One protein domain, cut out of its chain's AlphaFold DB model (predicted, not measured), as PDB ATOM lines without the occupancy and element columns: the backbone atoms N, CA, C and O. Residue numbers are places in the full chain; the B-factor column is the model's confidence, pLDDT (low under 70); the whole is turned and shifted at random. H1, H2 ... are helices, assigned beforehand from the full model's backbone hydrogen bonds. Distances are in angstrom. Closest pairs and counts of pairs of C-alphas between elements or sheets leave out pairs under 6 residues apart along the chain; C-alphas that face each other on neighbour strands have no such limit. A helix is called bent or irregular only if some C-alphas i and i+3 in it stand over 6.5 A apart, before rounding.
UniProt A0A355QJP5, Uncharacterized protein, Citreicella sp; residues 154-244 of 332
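What this domain is: This is residues 154 to 244 of the 332 residues of an uncharacterized protein of Citreicella sp (UniProt A0A355QJP5). An open, flat zigzag of helices: the long bent helix H2 makes a roof, and H1 and H3 fold back from its two ends, each meeting it in a V. It has 91 residues with three named helices, H1, H2, H3, is all helix and extended, with a radius of gyration of the C-alphas of 19.3 A, spanning 52 by 37 by 14 A.

How they stand to each other: H2, residues 181 to 222, assigned as one helix by its hydrogen bonds, is bent: C-alphas 200 and 203 are 6.8 A apart. Its arms, H2a, residues 181 to 200, and H2b, residues 203 to 222, are only just about perpendicular, at 72 degrees. H2b is irregular, C-alphas 207 and 210 being 6.7 A apart. H1, residues 154 to 173, touches H2a with residues 172 to 173 alone, at a steep tilt of 54 degrees, opposite ways; the closest C-alphas, of Leu 172 and Ala 188, are 5.2 A apart. H3, residues 224 to 241, and H2b only just touch, with 3 pairs of C-alphas within 8 A, only at the corner; the closest C-alphas are those of Leu 220 and Ala 227, 5.7 A. Every O i to N i+4 pair is within hydrogen-bond range in H1, H2a and H3, and 14 of 16 in H2b.

Where its parts are: H1, 28.2 A long, begins at C-alpha 154 (-41.405, -65.261, -66.615). H2a measures 28.6 A, H2b 28.3 A. H3, 25.6 A, ends at C-alpha 241 (-41.580, -43.328, -34.618).

The domain as a whole: The C-alphas farthest apart, of Ser 155 and Leu 225, are 56.1 A apart. The printed part has no cut and no long link. pLDDT is under 70 at residues 154 to 161, 204 and 243 to 244.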
ATOM      1  N   MET A 154     -40.625 -65.160 -67.856       50.97
ATOM      2  CA  MET A 154     -41.405 -65.261 -66.615       50.97
ATOM      3  C   MET A 154     -40.803 -66.262 -65.622       50.97
ATOM      4  O   MET A 154     -40.779 -65.982 -64.428       50.97
ATOM      5  N   SER A 155     -40.282 -67.402 -66.089       60.31
ATOM      6  CA  SER A 155     -39.640 -68.385 -65.206       60.31
ATOM      7  C   SER A 155     -38.332 -67.860 -64.598       60.31
ATOM      8  O   SER A 155     -38.116 -68.019 -63.400       60.31
ATOM      9  N   GLN A 156     -37.503 -67.148 -65.373       57.78
ATOM     10  CA  GLN A 156     -36.272 -66.524 -64.873       57.78
ATOM     11  C   GLN A 156     -36.561 -65.376 -63.900       57.78
ATOM     12  O   GLN A 156     -35.987 -65.350 -62.813       57.78
ATOM     13  N   ALA A 157     -37.517 -64.497 -64.218       52.22
ATOM     14  CA  ALA A 157     -37.966 -63.464 -63.284       52.22
ATOM     15  C   ALA A 157     -38.551 -64.067 -61.990       52.22
ATOM     16  O   ALA A 157     -38.336 -63.537 -60.900       52.22
ATOM     17  N   GLY A 158     -39.249 -65.204 -62.093       59.28
ATOM     18  CA  GLY A 158     -39.790 -65.943 -60.953       59.28
ATOM     19  C   GLY A 158     -38.711 -66.479 -60.011       59.28
ATOM     20  O   GLY A 158     -38.858 -66.362 -58.793       59.28
ATOM     21  N   HIS A 159     -37.606 -67.004 -60.546       62.91
ATOM     22  CA  HIS A 159     -36.489 -67.492 -59.733       62.91
ATOM     23  C   HIS A 159     -35.784 -66.361 -58.969       62.91
ATOM     24  O   HIS A 159     -35.539 -66.498 -57.768       62.91
ATOM     25  N   ASP A 160     -35.545 -65.212 -59.603       68.12
ATOM     26  CA  ASP A 160     -34.900 -64.065 -58.946       68.12
ATOM     27  C   ASP A 160     -35.776 -63.444 -57.846       68.12
ATOM     28  O   ASP A 160     -35.287 -63.054 -56.778       68.12
ATOM     29  N   VAL A 161     -37.091 -63.386 -58.075       65.56
ATOM     30  CA  VAL A 161     -38.064 -62.907 -57.085       65.56
ATOM     31  C   VAL A 161     -38.182 -63.881 -55.915       65.56
ATOM     32  O   VAL A 161     -38.172 -63.442 -54.765       65.56
ATOM     33  N   ALA A 162     -38.229 -65.191 -56.171       73.88
ATOM     34  CA  ALA A 162     -38.297 -66.207 -55.123       73.88
ATOM     35  C   ALA A 162     -37.052 -66.186 -54.219       73.88
ATOM     36  O   ALA A 162     -37.174 -66.206 -52.990       73.88
ATOM     37  N   HIS A 163     -35.856 -66.055 -54.803       77.94
ATOM     38  CA  HIS A 163     -34.618 -65.935 -54.035       77.94
ATOM     39  C   HIS A 163     -34.592 -64.664 -53.178       77.94
ATOM     40  O   HIS A 163     -34.294 -64.738 -51.984       77.94
ATOM     41  N   ARG A 164     -34.984 -63.509 -53.724       75.00
ATOM     42  CA  ARG A 164     -35.079 -62.266 -52.939       75.00
ATOM     43  C   ARG A 164     -36.135 -62.349 -51.838       75.00
ATOM     44  O   ARG A 164     -35.876 -61.894 -50.728       75.00
ATOM     45  N   ALA A 165     -37.284 -62.963 -52.111       73.94
ATOM     46  CA  ALA A 165     -38.346 -63.155 -51.128       73.94
ATOM     47  C   ALA A 165     -37.901 -64.056 -49.964       73.94
ATOM     48  O   ALA A 165     -38.210 -63.754 -48.812       73.94
ATOM     49  N   SER A 166     -37.132 -65.114 -50.242       80.06
ATOM     50  CA  SER A 166     -36.572 -65.987 -49.200       80.06
ATOM     51  C   SER A 166     -35.573 -65.249 -48.300       80.06
ATOM     52  O   SER A 166     -35.753 -65.219 -47.087       80.06
ATOM     53  N   GLN A 167     -34.621 -64.512 -48.882       83.94
ATOM     54  CA  GLN A 167     -33.661 -63.707 -48.115       83.94
ATOM     55  C   GLN A 167     -34.338 -62.599 -47.302       83.94
ATOM     56  O   GLN A 167     -33.905 -62.254 -46.204       83.94
ATOM     57  N   MET A 168     -35.398 -62.010 -47.853       76.06
ATOM     58  CA  MET A 168     -36.202 -61.004 -47.174       76.06
ATOM     59  C   MET A 168     -36.926 -61.613 -45.971       76.06
ATOM     60  O   MET A 168     -36.885 -61.047 -44.882       76.06
ATOM     61  N   ARG A 169     -37.540 -62.787 -46.151       82.62
ATOM     62  CA  ARG A 169     -38.198 -63.541 -45.082       82.62
ATOM     63  C   ARG A 169     -37.216 -63.848 -43.953       82.62
ATOM     64  O   ARG A 169     -37.526 -63.538 -42.806       82.62
ATOM     65  N   ASP A 170     -36.026 -64.345 -44.274       84.25
ATOM     66  CA  ASP A 170     -35.010 -64.662 -43.269       84.25
ATOM     67  C   ASP A 170     -34.632 -63.426 -42.447       84.25
ATOM     68  O   ASP A 170     -34.650 -63.477 -41.223       84.25
ATOM     69  N   ARG A 171     -34.417 -62.267 -43.082       80.56
ATOM     70  CA  ARG A 171     -34.124 -61.009 -42.365       80.56
ATOM     71  C   ARG A 171     -35.285 -60.502 -41.512       80.56
ATOM     72  O   ARG A 171     -35.054 -59.910 -40.459       80.56
ATOM     73  N   LEU A 172     -36.530 -60.687 -41.959       80.00
ATOM     74  CA  LEU A 172     -37.707 -60.264 -41.197       80.00
ATOM     75  C   LEU A 172     -37.828 -61.053 -39.888       80.00
ATOM     76  O   LEU A 172     -38.157 -60.450 -38.864       80.00
ATOM     77  N   TYR A 173     -37.505 -62.350 -39.916       81.56
ATOM     78  CA  TYR A 173     -37.622 -63.256 -38.770       81.56
ATOM     79  C   TYR A 173     -36.332 -63.429 -37.956       81.56
ATOM     80  O   TYR A 173     -36.409 -63.830 -36.794       81.56
ATOM     81  N   HIS A 174     -35.174 -63.062 -38.500       83.50
ATOM     82  CA  HIS A 174     -33.896 -63.128 -37.795       83.50
ATOM     83  C   HIS A 174     -33.906 -62.269 -36.517       83.50
ATOM     84  O   HIS A 174     -34.295 -61.089 -36.535       83.50
ATOM     85  N   GLY A 175     -33.470 -62.858 -35.403       82.56
ATOM     86  CA  GLY A 175     -33.417 -62.225 -34.079       82.56
ATOM     87  C   GLY A 175     -34.764 -62.173 -33.348       82.56
ATOM     88  O   GLY A 175     -34.872 -61.523 -32.309       82.56
ATOM     89  N   THR A 176     -35.810 -62.802 -33.894       85.81
ATOM     90  CA  THR A 176     -37.136 -62.912 -33.255       85.81
ATOM     91  C   THR A 176     -37.424 -64.321 -32.735       85.81
ATOM     92  O   THR A 176     -38.535 -64.607 -32.293       85.81
ATOM     93  N   GLU A 177     -36.422 -65.205 -32.755       85.69
ATOM     94  CA  GLU A 177     -36.540 -66.626 -32.421       85.69
ATOM     95  C   GLU A 177     -36.983 -66.848 -30.970       85.69
ATOM     96  O   GLU A 177     -37.674 -67.821 -30.683       85.69
ATOM     97  N   HIS A 178     -36.639 -65.911 -30.083       87.00
ATOM     98  CA  HIS A 178     -36.946 -65.940 -28.650       87.00
ATOM     99  C   HIS A 178     -38.272 -65.257 -28.280       87.00
ATOM    100  O   HIS A 178     -38.621 -65.179 -27.104       87.00
ATOM    101  N   LEU A 179     -38.998 -64.720 -29.263       87.19
ATOM    102  CA  LEU A 179     -40.261 -64.021 -29.053       87.19
ATOM    103  C   LEU A 179     -41.441 -64.954 -29.336       87.19
ATOM    104  O   LEU A 179     -41.386 -65.778 -30.249       87.19
ATOM    105  N   GLY A 180     -42.533 -64.781 -28.585       90.88
ATOM    106  CA  GLY A 180     -43.791 -65.480 -28.855       90.88
ATOM    107  C   GLY A 180     -44.373 -65.116 -30.225       90.88
ATOM    108  O   GLY A 180     -44.103 -64.035 -30.760       90.88
ATOM    109  N   ASP A 181     -45.205 -65.996 -30.782       87.12
ATOM    110  CA  ASP A 181     -45.689 -65.906 -32.169       87.12
ATOM    111  C   ASP A 181     -46.375 -64.571 -32.493       87.12
ATOM    112  O   ASP A 181     -46.100 -63.952 -33.523       87.12
ATOM    113  N   ALA A 182     -47.180 -64.047 -31.564       79.12
ATOM    114  CA  ALA A 182     -47.844 -62.752 -31.722       79.12
ATOM    115  C   ALA A 182     -46.855 -61.569 -31.795       79.12
ATOM    116  O   ALA A 182     -47.080 -60.604 -32.527       79.12
ATOM    117  N   ALA A 183     -45.748 -61.623 -31.048       72.81
ATOM    118  CA  ALA A 183     -44.717 -60.585 -31.072       72.81
ATOM    119  C   ALA A 183     -43.864 -60.683 -32.345       72.81
ATOM    120  O   ALA A 183     -43.598 -59.668 -32.992       72.81
ATOM    121  N   ARG A 184     -43.516 -61.908 -32.753       85.19
ATOM    122  CA  ARG A 184     -42.821 -62.198 -34.012       85.19
ATOM    123  C   ARG A 184     -43.591 -61.654 -35.215       85.19
ATOM    124  O   ARG A 184     -43.006 -60.977 -36.058       85.19
ATOM    125  N   GLN A 185     -44.903 -61.886 -35.268       82.31
ATOM    126  CA  GLN A 185     -45.751 -61.437 -36.372       82.31
ATOM    127  C   GLN A 185     -45.844 -59.906 -36.455       82.31
ATOM    128  O   GLN A 185     -45.716 -59.351 -37.545       82.31
ATOM    129  N   ARG A 186     -45.983 -59.211 -35.316       70.88
ATOM    130  CA  ARG A 186     -45.994 -57.734 -35.265       70.88
ATOM    131  C   ARG A 186     -44.674 -57.121 -35.727       70.88
ATOM    132  O   ARG A 186     -44.669 -56.130 -36.454       70.88
ATOM    133  N   ILE A 187     -43.551 -57.707 -35.318       77.44
ATOM    134  CA  ILE A 187     -42.225 -57.238 -35.733       77.44
ATOM    135  C   ILE A 187     -42.021 -57.487 -37.228       77.44
ATOM    136  O   ILE A 187     -41.554 -56.594 -37.934       77.44
ATOM    137  N   ALA A 188     -42.419 -58.657 -37.728       80.75
ATOM    138  CA  ALA A 188     -42.344 -58.971 -39.147       80.75
ATOM    139  C   ALA A 188     -43.193 -58.004 -39.991       80.75
ATOM    140  O   ALA A 188     -42.700 -57.497 -41.000       80.75
ATOM    141  N   SER A 189     -44.421 -57.670 -39.566       77.56
ATOM    142  CA  SER A 189     -45.278 -56.711 -40.279       77.56
ATOM    143  C   SER A 189     -44.720 -55.289 -40.245       77.56
ATOM    144  O   SER A 189     -44.719 -54.610 -41.271       77.56
ATOM    145  N   ALA A 190     -44.190 -54.848 -39.100       73.75
ATOM    146  CA  ALA A 190     -43.573 -53.530 -38.970       73.75
ATOM    147  C   ALA A 190     -42.319 -53.403 -39.849       73.75
ATOM    148  O   ALA A 190     -42.177 -52.441 -40.602       73.75
ATOM    149  N   ARG A 191     -41.431 -54.407 -39.820       83.00
ATOM    150  CA  ARG A 191     -40.230 -54.444 -40.667       83.00
ATOM    151  C   ARG A 191     -40.590 -54.497 -42.154       83.00
ATOM    152  O   ARG A 191     -39.960 -53.813 -42.955       83.00
ATOM    153  N   HIS A 192     -41.614 -55.260 -42.531       81.81
ATOM    154  CA  HIS A 192     -42.083 -55.323 -43.915       81.81
ATOM    155  C   HIS A 192     -42.626 -53.970 -44.404       81.81
ATOM    156  O   HIS A 192     -42.246 -53.502 -45.481       81.81
ATOM    157  N   ALA A 193     -43.452 -53.309 -43.586       71.69
ATOM    158  CA  ALA A 193     -43.961 -51.970 -43.866       71.69
ATOM    159  C   ALA A 193     -42.820 -50.948 -44.000       71.69
ATOM    160  O   ALA A 193     -42.811 -50.166 -44.949       71.69
ATOM    161  N   ALA A 194     -41.819 -51.011 -43.118       73.31
ATOM    162  CA  ALA A 194     -40.650 -50.138 -43.165       73.31
ATOM    163  C   ALA A 194     -39.814 -50.336 -44.437       73.31
ATOM    164  O   ALA A 194     -39.426 -49.357 -45.073       73.31
ATOM    165  N   VAL A 195     -39.560 -51.584 -44.853       79.69
ATOM    166  CA  VAL A 195     -38.804 -51.832 -46.091       79.69
ATOM    167  C   VAL A 195     -39.591 -51.380 -47.314       79.69
ATOM    168  O   VAL A 195     -39.029 -50.740 -48.192       79.69
ATOM    169  N   THR A 196     -40.904 -51.594 -47.335       78.38
ATOM    170  CA  THR A 196     -41.724 -51.162 -48.471       78.38
ATOM    171  C   THR A 196     -41.818 -49.633 -48.544       78.38
ATOM    172  O   THR A 196     -41.766 -49.055 -49.630       78.38
ATOM    173  N   ALA A 197     -41.919 -48.956 -47.396       72.00
ATOM    174  CA  ALA A 197     -41.835 -47.501 -47.328       72.00
ATOM    175  C   ALA A 197     -40.477 -47.003 -47.846       72.00
ATOM    176  O   ALA A 197     -40.433 -46.079 -48.656       72.00
ATOM    177  N   ARG A 198     -39.379 -47.658 -47.448       77.44
ATOM    178  CA  ARG A 198     -38.026 -47.337 -47.912       77.44
ATOM    179  C   ARG A 198     -37.865 -47.531 -49.416       77.44
ATOM    180  O   ARG A 198     -37.320 -46.645 -50.058       77.44
ATOM    181  N   ASP A 199     -38.333 -48.639 -49.977       78.75
ATOM    182  CA  ASP A 199     -38.172 -48.942 -51.403       78.75
ATOM    183  C   ASP A 199     -38.943 -47.954 -52.286       78.75
ATOM    184  O   ASP A 199     -38.472 -47.575 -53.357       78.75
ATOM    185  N   ARG A 200     -40.098 -47.471 -51.807       75.06
ATOM    186  CA  ARG A 200     -40.873 -46.418 -52.480       75.06
ATOM    187  C   ARG A 200     -40.262 -45.031 -52.307       75.06
ATOM    188  O   ARG A 200     -40.312 -44.226 -53.232       75.06
ATOM    189  N   ALA A 201     -39.683 -44.751 -51.142       72.25
ATOM    190  CA  ALA A 201     -39.076 -43.460 -50.848       72.25
ATOM    191  C   ALA A 201     -37.677 -43.306 -51.465       72.25
ATOM    192  O   ALA A 201     -37.301 -42.205 -51.839       72.25
ATOM    193  N   ALA A 202     -36.902 -44.384 -51.601       73.69
ATOM    194  CA  ALA A 202     -35.507 -44.351 -52.040       73.69
ATOM    195  C   ALA A 202     -35.257 -43.674 -53.405       73.69
ATOM    196  O   ALA A 202     -34.342 -42.846 -53.463       73.69
ATOM    197  N   PRO A 203     -36.009 -43.969 -54.487       74.50
ATOM    198  CA  PRO A 203     -35.802 -43.296 -55.771       74.50
ATOM    199  C   PRO A 203     -36.207 -41.817 -55.710       74.50
ATOM    200  O   PRO A 203     -35.439 -40.956 -56.124       74.50
ATOM    201  N   VAL A 204     -37.350 -41.511 -55.084       69.31
ATOM    202  CA  VAL A 204     -37.846 -40.134 -54.922       69.31
ATOM    203  C   VAL A 204     -36.874 -39.292 -54.096       69.31
ATOM    204  O   VAL A 204     -36.581 -38.155 -54.448       69.31
ATOM    205  N   LEU A 205     -36.340 -39.856 -53.011       73.94
ATOM    206  CA  LEU A 205     -35.381 -39.178 -52.152       73.94
ATOM    207  C   LEU A 205     -34.065 -38.931 -52.881       73.94
ATOM    208  O   LEU A 205     -33.554 -37.829 -52.774       73.94
ATOM    209  N   ARG A 206     -33.511 -39.896 -53.629       78.00
ATOM    210  CA  ARG A 206     -32.221 -39.706 -54.319       78.00
ATOM    211  C   ARG A 206     -32.258 -38.577 -55.341       78.00
ATOM    212  O   ARG A 206     -31.346 -37.751 -55.346       78.00
ATOM    213  N   ASP A 207     -33.297 -38.548 -56.165       74.69
ATOM    214  CA  ASP A 207     -33.383 -37.597 -57.272       74.69
ATOM    215  C   ASP A 207     -33.799 -36.207 -56.771       74.69
ATOM    216  O   ASP A 207     -33.236 -35.197 -57.200       74.69
ATOM    217  N   ASN A 208     -34.672 -36.143 -55.758       71.44
ATOM    218  CA  ASN A 208     -35.078 -34.877 -55.152       71.44
ATOM    219  C   ASN A 208     -34.112 -34.366 -54.076       71.44
ATOM    220  O   ASN A 208     -34.266 -33.228 -53.649       71.44
ATOM    221  N   TRP A 209     -33.112 -35.136 -53.624       75.25
ATOM    222  CA  TRP A 209     -32.205 -34.679 -52.559       75.25
ATOM    223  C   TRP A 209     -31.359 -33.482 -52.988       75.25
ATOM    224  O   TRP A 209     -31.163 -32.551 -52.211       75.25
ATOM    225  N   ARG A 210     -30.862 -33.490 -54.231       73.62
ATOM    226  CA  ARG A 210     -30.030 -32.395 -54.755       73.62
ATOM    227  C   ARG A 210     -30.854 -31.120 -54.937       73.62
ATOM    228  O   ARG A 210     -30.494 -30.093 -54.382       73.62
ATOM    229  N   ALA A 211     -32.004 -31.223 -55.604       72.81
ATOM    230  CA  ALA A 211     -32.922 -30.097 -55.787       72.81
ATOM    231  C   ALA A 211     -33.532 -29.604 -54.459       72.81
ATOM    232  O   ALA A 211     -33.744 -28.411 -54.257       72.81
ATOM    233  N   GLY A 212     -33.787 -30.522 -53.525       77.56
ATOM    234  CA  GLY A 212     -34.292 -30.221 -52.192       77.56
ATOM    235  C   GLY A 212     -33.263 -29.514 -51.320       77.56
ATOM    236  O   GLY A 212     -33.649 -28.651 -50.544       77.56
ATOM    237  N   ARG A 213     -31.966 -29.822 -51.463       80.88
ATOM    238  CA  ARG A 213     -30.894 -29.154 -50.709       80.88
ATOM    239  C   ARG A 213     -30.786 -27.675 -51.071       80.88
ATOM    240  O   ARG A 213     -30.723 -26.858 -50.160       80.88
ATOM    241  N   ASP A 214     -30.813 -27.350 -52.361       78.62
ATOM    242  CA  ASP A 214     -30.685 -25.965 -52.834       78.62
ATOM    243  C   ASP A 214     -31.933 -25.131 -52.495       78.62
ATOM    244  O   ASP A 214     -31.840 -23.962 -52.119       78.62
ATOM    245  N   ASN A 215     -33.119 -25.747 -52.547       77.44
ATOM    246  CA  ASN A 215     -34.354 -25.102 -52.099       77.44
ATOM    247  C   ASN A 215     -34.416 -24.964 -50.572       77.44
ATOM    248  O   ASN A 215     -34.891 -23.952 -50.068       77.44
ATOM    249  N   ALA A 216     -33.930 -25.958 -49.826       78.88
ATOM    250  CA  ALA A 216     -33.898 -25.909 -48.370       78.88
ATOM    251  C   ALA A 216     -32.909 -24.860 -47.860       78.88
ATOM    252  O   ALA A 216     -33.236 -24.168 -46.904       78.88
ATOM    253  N   SER A 217     -31.735 -24.704 -48.487       83.75
ATOM    254  CA  SER A 217     -30.786 -23.651 -48.100       83.75
ATOM    255  C   SER A 217     -31.386 -22.270 -48.324       83.75
ATOM    256  O   SER A 217     -31.380 -21.453 -47.410       83.75
ATOM    257  N   ARG A 218     -32.012 -22.052 -49.486       82.25
ATOM    258  CA  ARG A 218     -32.701 -20.794 -49.778       82.25
ATOM    259  C   ARG A 218     -33.838 -20.523 -48.790       82.25
ATOM    260  O   ARG A 218     -33.952 -19.424 -48.270       82.25
ATOM    261  N   PHE A 219     -34.634 -21.535 -48.459       79.25
ATOM    262  CA  PHE A 219     -35.723 -21.401 -47.493       79.25
ATOM    263  C   PHE A 219     -35.238 -21.149 -46.057       79.25
ATOM    264  O   PHE A 219     -35.857 -20.386 -45.321       79.25
ATOM    265  N   LEU A 220     -34.125 -21.766 -45.651       86.19
ATOM    266  CA  LEU A 220     -33.485 -21.503 -44.360       86.19
ATOM    267  C   LEU A 220     -32.977 -20.060 -44.268       86.19
ATOM    268  O   LEU A 220     -33.064 -19.454 -43.202       86.19
ATOM    269  N   GLU A 221     -32.472 -19.521 -45.378       90.50
ATOM    270  CA  GLU A 221     -32.018 -18.132 -45.483       90.50
ATOM    271  C   GLU A 221     -33.193 -17.140 -45.507       90.50
ATOM    272  O   GLU A 221     -33.143 -16.111 -44.837       90.50
ATOM    273  N   GLU A 222     -34.268 -17.453 -46.235       91.12
ATOM    274  CA  GLU A 222     -35.434 -16.577 -46.398       91.12
ATOM    275  C   GLU A 222     -36.391 -16.614 -45.193       91.12
ATOM    276  O   GLU A 222     -36.973 -15.590 -44.831       91.12
ATOM    277  N   GLN A 223     -36.579 -17.780 -44.565       89.12
ATOM    278  CA  GLN A 223     -37.570 -18.006 -43.504       89.12
ATOM    279  C   GLN A 223     -37.023 -18.882 -42.360       89.12
ATOM    280  O   GLN A 223     -37.547 -19.972 -42.097       89.12
ATOM    281  N   PRO A 224     -36.023 -18.404 -41.595       89.44
ATOM    282  CA  PRO A 224     -35.353 -19.211 -40.573       89.44
ATOM    283  C   PRO A 224     -36.306 -19.726 -39.482       89.44
ATOM    284  O   PRO A 224     -36.159 -20.854 -39.011       89.44
ATOM    285  N   LEU A 225     -37.327 -18.945 -39.107       91.06
ATOM    286  CA  LEU A 225     -38.307 -19.345 -38.089       91.06
ATOM    287  C   LEU A 225     -39.235 -20.468 -38.575       91.06
ATOM    288  O   LEU A 225     -39.483 -21.424 -37.841       91.06
ATOM    289  N   VAL A 226     -39.729 -20.376 -39.812       86.69
ATOM    290  CA  VAL A 226     -40.638 -21.383 -40.388       86.69
ATOM    291  C   VAL A 226     -39.878 -22.675 -40.667       86.69
ATOM    292  O   VAL A 226     -40.355 -23.761 -40.337       86.69
ATOM    293  N   ALA A 227     -38.660 -22.562 -41.199       85.00
ATOM    294  CA  ALA A 227     -37.764 -23.691 -41.386       85.00
ATOM    295  C   ALA A 227     -37.416 -24.379 -40.059       85.00
ATOM    296  O   ALA A 227     -37.475 -25.606 -39.981       85.00
ATOM    297  N   GLY A 228     -37.148 -23.606 -39.002       86.44
ATOM    298  CA  GLY A 228     -36.947 -24.131 -37.653       86.44
ATOM    299  C   GLY A 228     -38.165 -24.898 -37.129       86.44
ATOM    300  O   GLY A 228     -38.026 -26.028 -36.661       86.44
ATOM    301  N   ALA A 229     -39.370 -24.339 -37.269       86.38
ATOM    302  CA  ALA A 229     -40.606 -24.999 -36.844       86.38
ATOM    303  C   ALA A 229     -40.871 -26.310 -37.609       86.38
ATOM    304  O   ALA A 229     -41.226 -27.326 -37.005       86.38
ATOM    305  N   LEU A 230     -40.649 -26.318 -38.927       81.75
ATOM    306  CA  LEU A 230     -40.770 -27.520 -39.757       81.75
ATOM    307  C   LEU A 230     -39.740 -28.584 -39.373       81.75
ATOM    308  O   LEU A 230     -40.091 -29.759 -39.255       81.75
ATOM    309  N   ALA A 231     -38.488 -28.187 -39.134       83.38
ATOM    310  CA  ALA A 231     -37.440 -29.101 -38.700       83.38
ATOM    311  C   ALA A 231     -37.791 -29.769 -37.360       83.38
ATOM    312  O   ALA A 231     -37.639 -30.984 -37.227       83.38
ATOM    313  N   ILE A 232     -38.335 -29.008 -36.402       87.69
ATOM    314  CA  ILE A 232     -38.814 -29.542 -35.119       87.69
ATOM    315  C   ILE A 232     -39.956 -30.537 -35.336       87.69
ATOM    316  O   ILE A 232     -39.920 -31.631 -34.777       87.69
ATOM    317  N   ALA A 233     -40.948 -30.203 -36.164       80.56
ATOM    318  CA  ALA A 233     -42.084 -31.085 -36.426       80.56
ATOM    319  C   ALA A 233     -41.650 -32.420 -37.057       80.56
ATOM    320  O   ALA A 233     -42.075 -33.490 -36.615       80.56
ATOM    321  N   VAL A 234     -40.757 -32.372 -38.051       86.12
ATOM    322  CA  VAL A 234     -40.192 -33.572 -38.686       86.12
ATOM    323  C   VAL A 234     -39.351 -34.371 -37.688       86.12
ATOM    324  O   VAL A 234     -39.507 -35.588 -37.596       86.12
ATOM    325  N   GLY A 235     -38.502 -33.700 -36.906       80.25
ATOM    326  CA  GLY A 235     -37.684 -34.329 -35.871       80.25
ATOM    327  C   GLY A 235     -38.523 -35.041 -34.812       80.25
ATOM    328  O   GLY A 235     -38.244 -36.190 -34.485       80.25
ATOM    329  N   ALA A 236     -39.599 -34.409 -34.338       85.69
ATOM    330  CA  ALA A 236     -40.517 -34.988 -33.362       85.69
ATOM    331  C   ALA A 236     -41.266 -36.202 -33.927       85.69
ATOM    332  O   ALA A 236     -41.386 -37.222 -33.250       85.69
ATOM    333  N   ALA A 237     -41.720 -36.131 -35.181       77.62
ATOM    334  CA  ALA A 237     -42.360 -37.262 -35.843       77.62
ATOM    335  C   ALA A 237     -41.403 -38.463 -35.937       77.62
ATOM    336  O   ALA A 237     -41.776 -39.576 -35.564       77.62
ATOM    337  N   LEU A 238     -40.153 -38.233 -36.356       75.81
ATOM    338  CA  LEU A 238     -39.127 -39.276 -36.424       75.81
ATOM    339  C   LEU A 238     -38.776 -39.833 -35.038       75.81
ATOM    340  O   LEU A 238     -38.738 -41.049 -34.872       75.81
ATOM    341  N   ALA A 239     -38.585 -38.969 -34.040       77.62
ATOM    342  CA  ALA A 239     -38.314 -39.377 -32.664       77.62
ATOM    343  C   ALA A 239     -39.465 -40.210 -32.078       77.62
ATOM    344  O   ALA A 239     -39.221 -41.213 -31.417       77.62
ATOM    345  N   SER A 240     -40.718 -39.853 -32.379       80.94
ATOM    346  CA  SER A 240     -41.897 -40.606 -31.930       80.94
ATOM    347  C   SER A 240     -42.048 -41.967 -32.618       80.94
ATOM    348  O   SER A 240     -42.638 -42.889 -32.055       80.94
ATOM    349  N   ALA A 241     -41.518 -42.100 -33.837       77.12
ATOM    350  CA  ALA A 241     -41.580 -43.328 -34.618       77.12
ATOM    351  C   ALA A 241     -40.468 -44.325 -34.250       77.12
ATOM    352  O   ALA A 241     -40.597 -45.517 -34.541       77.12
ATOM    353  N   LEU A 242     -39.380 -43.859 -33.627       76.69
ATOM    354  CA  LEU A 242     -38.277 -44.703 -33.183       76.69
ATOM    355  C   LEU A 242     -38.597 -45.311 -31.802       76.69
ATOM    356  O   LEU A 242     -38.826 -44.578 -30.841       76.69
ATOM    357  N   PRO A 243     -38.606 -46.651 -31.657       65.69
ATOM    358  CA  PRO A 243     -38.708 -47.281 -30.346       65.69
ATOM    359  C   PRO A 243     -37.463 -46.943 -29.518       65.69
ATOM    360  O   PRO A 243     -36.353 -47.117 -30.025       65.69
ATOM    361  N   ARG A 244     -37.628 -46.541 -28.248       63.12
ATOM    362  CA  ARG A 244     -36.494 -46.387 -27.316       63.12
ATOM    363  C   ARG A 244     -35.691 -47.686 -27.293       63.12
ATOM    364  O   ARG A 244     -36.247 -48.764 -27.052       63.12
TER     365      ARG A 244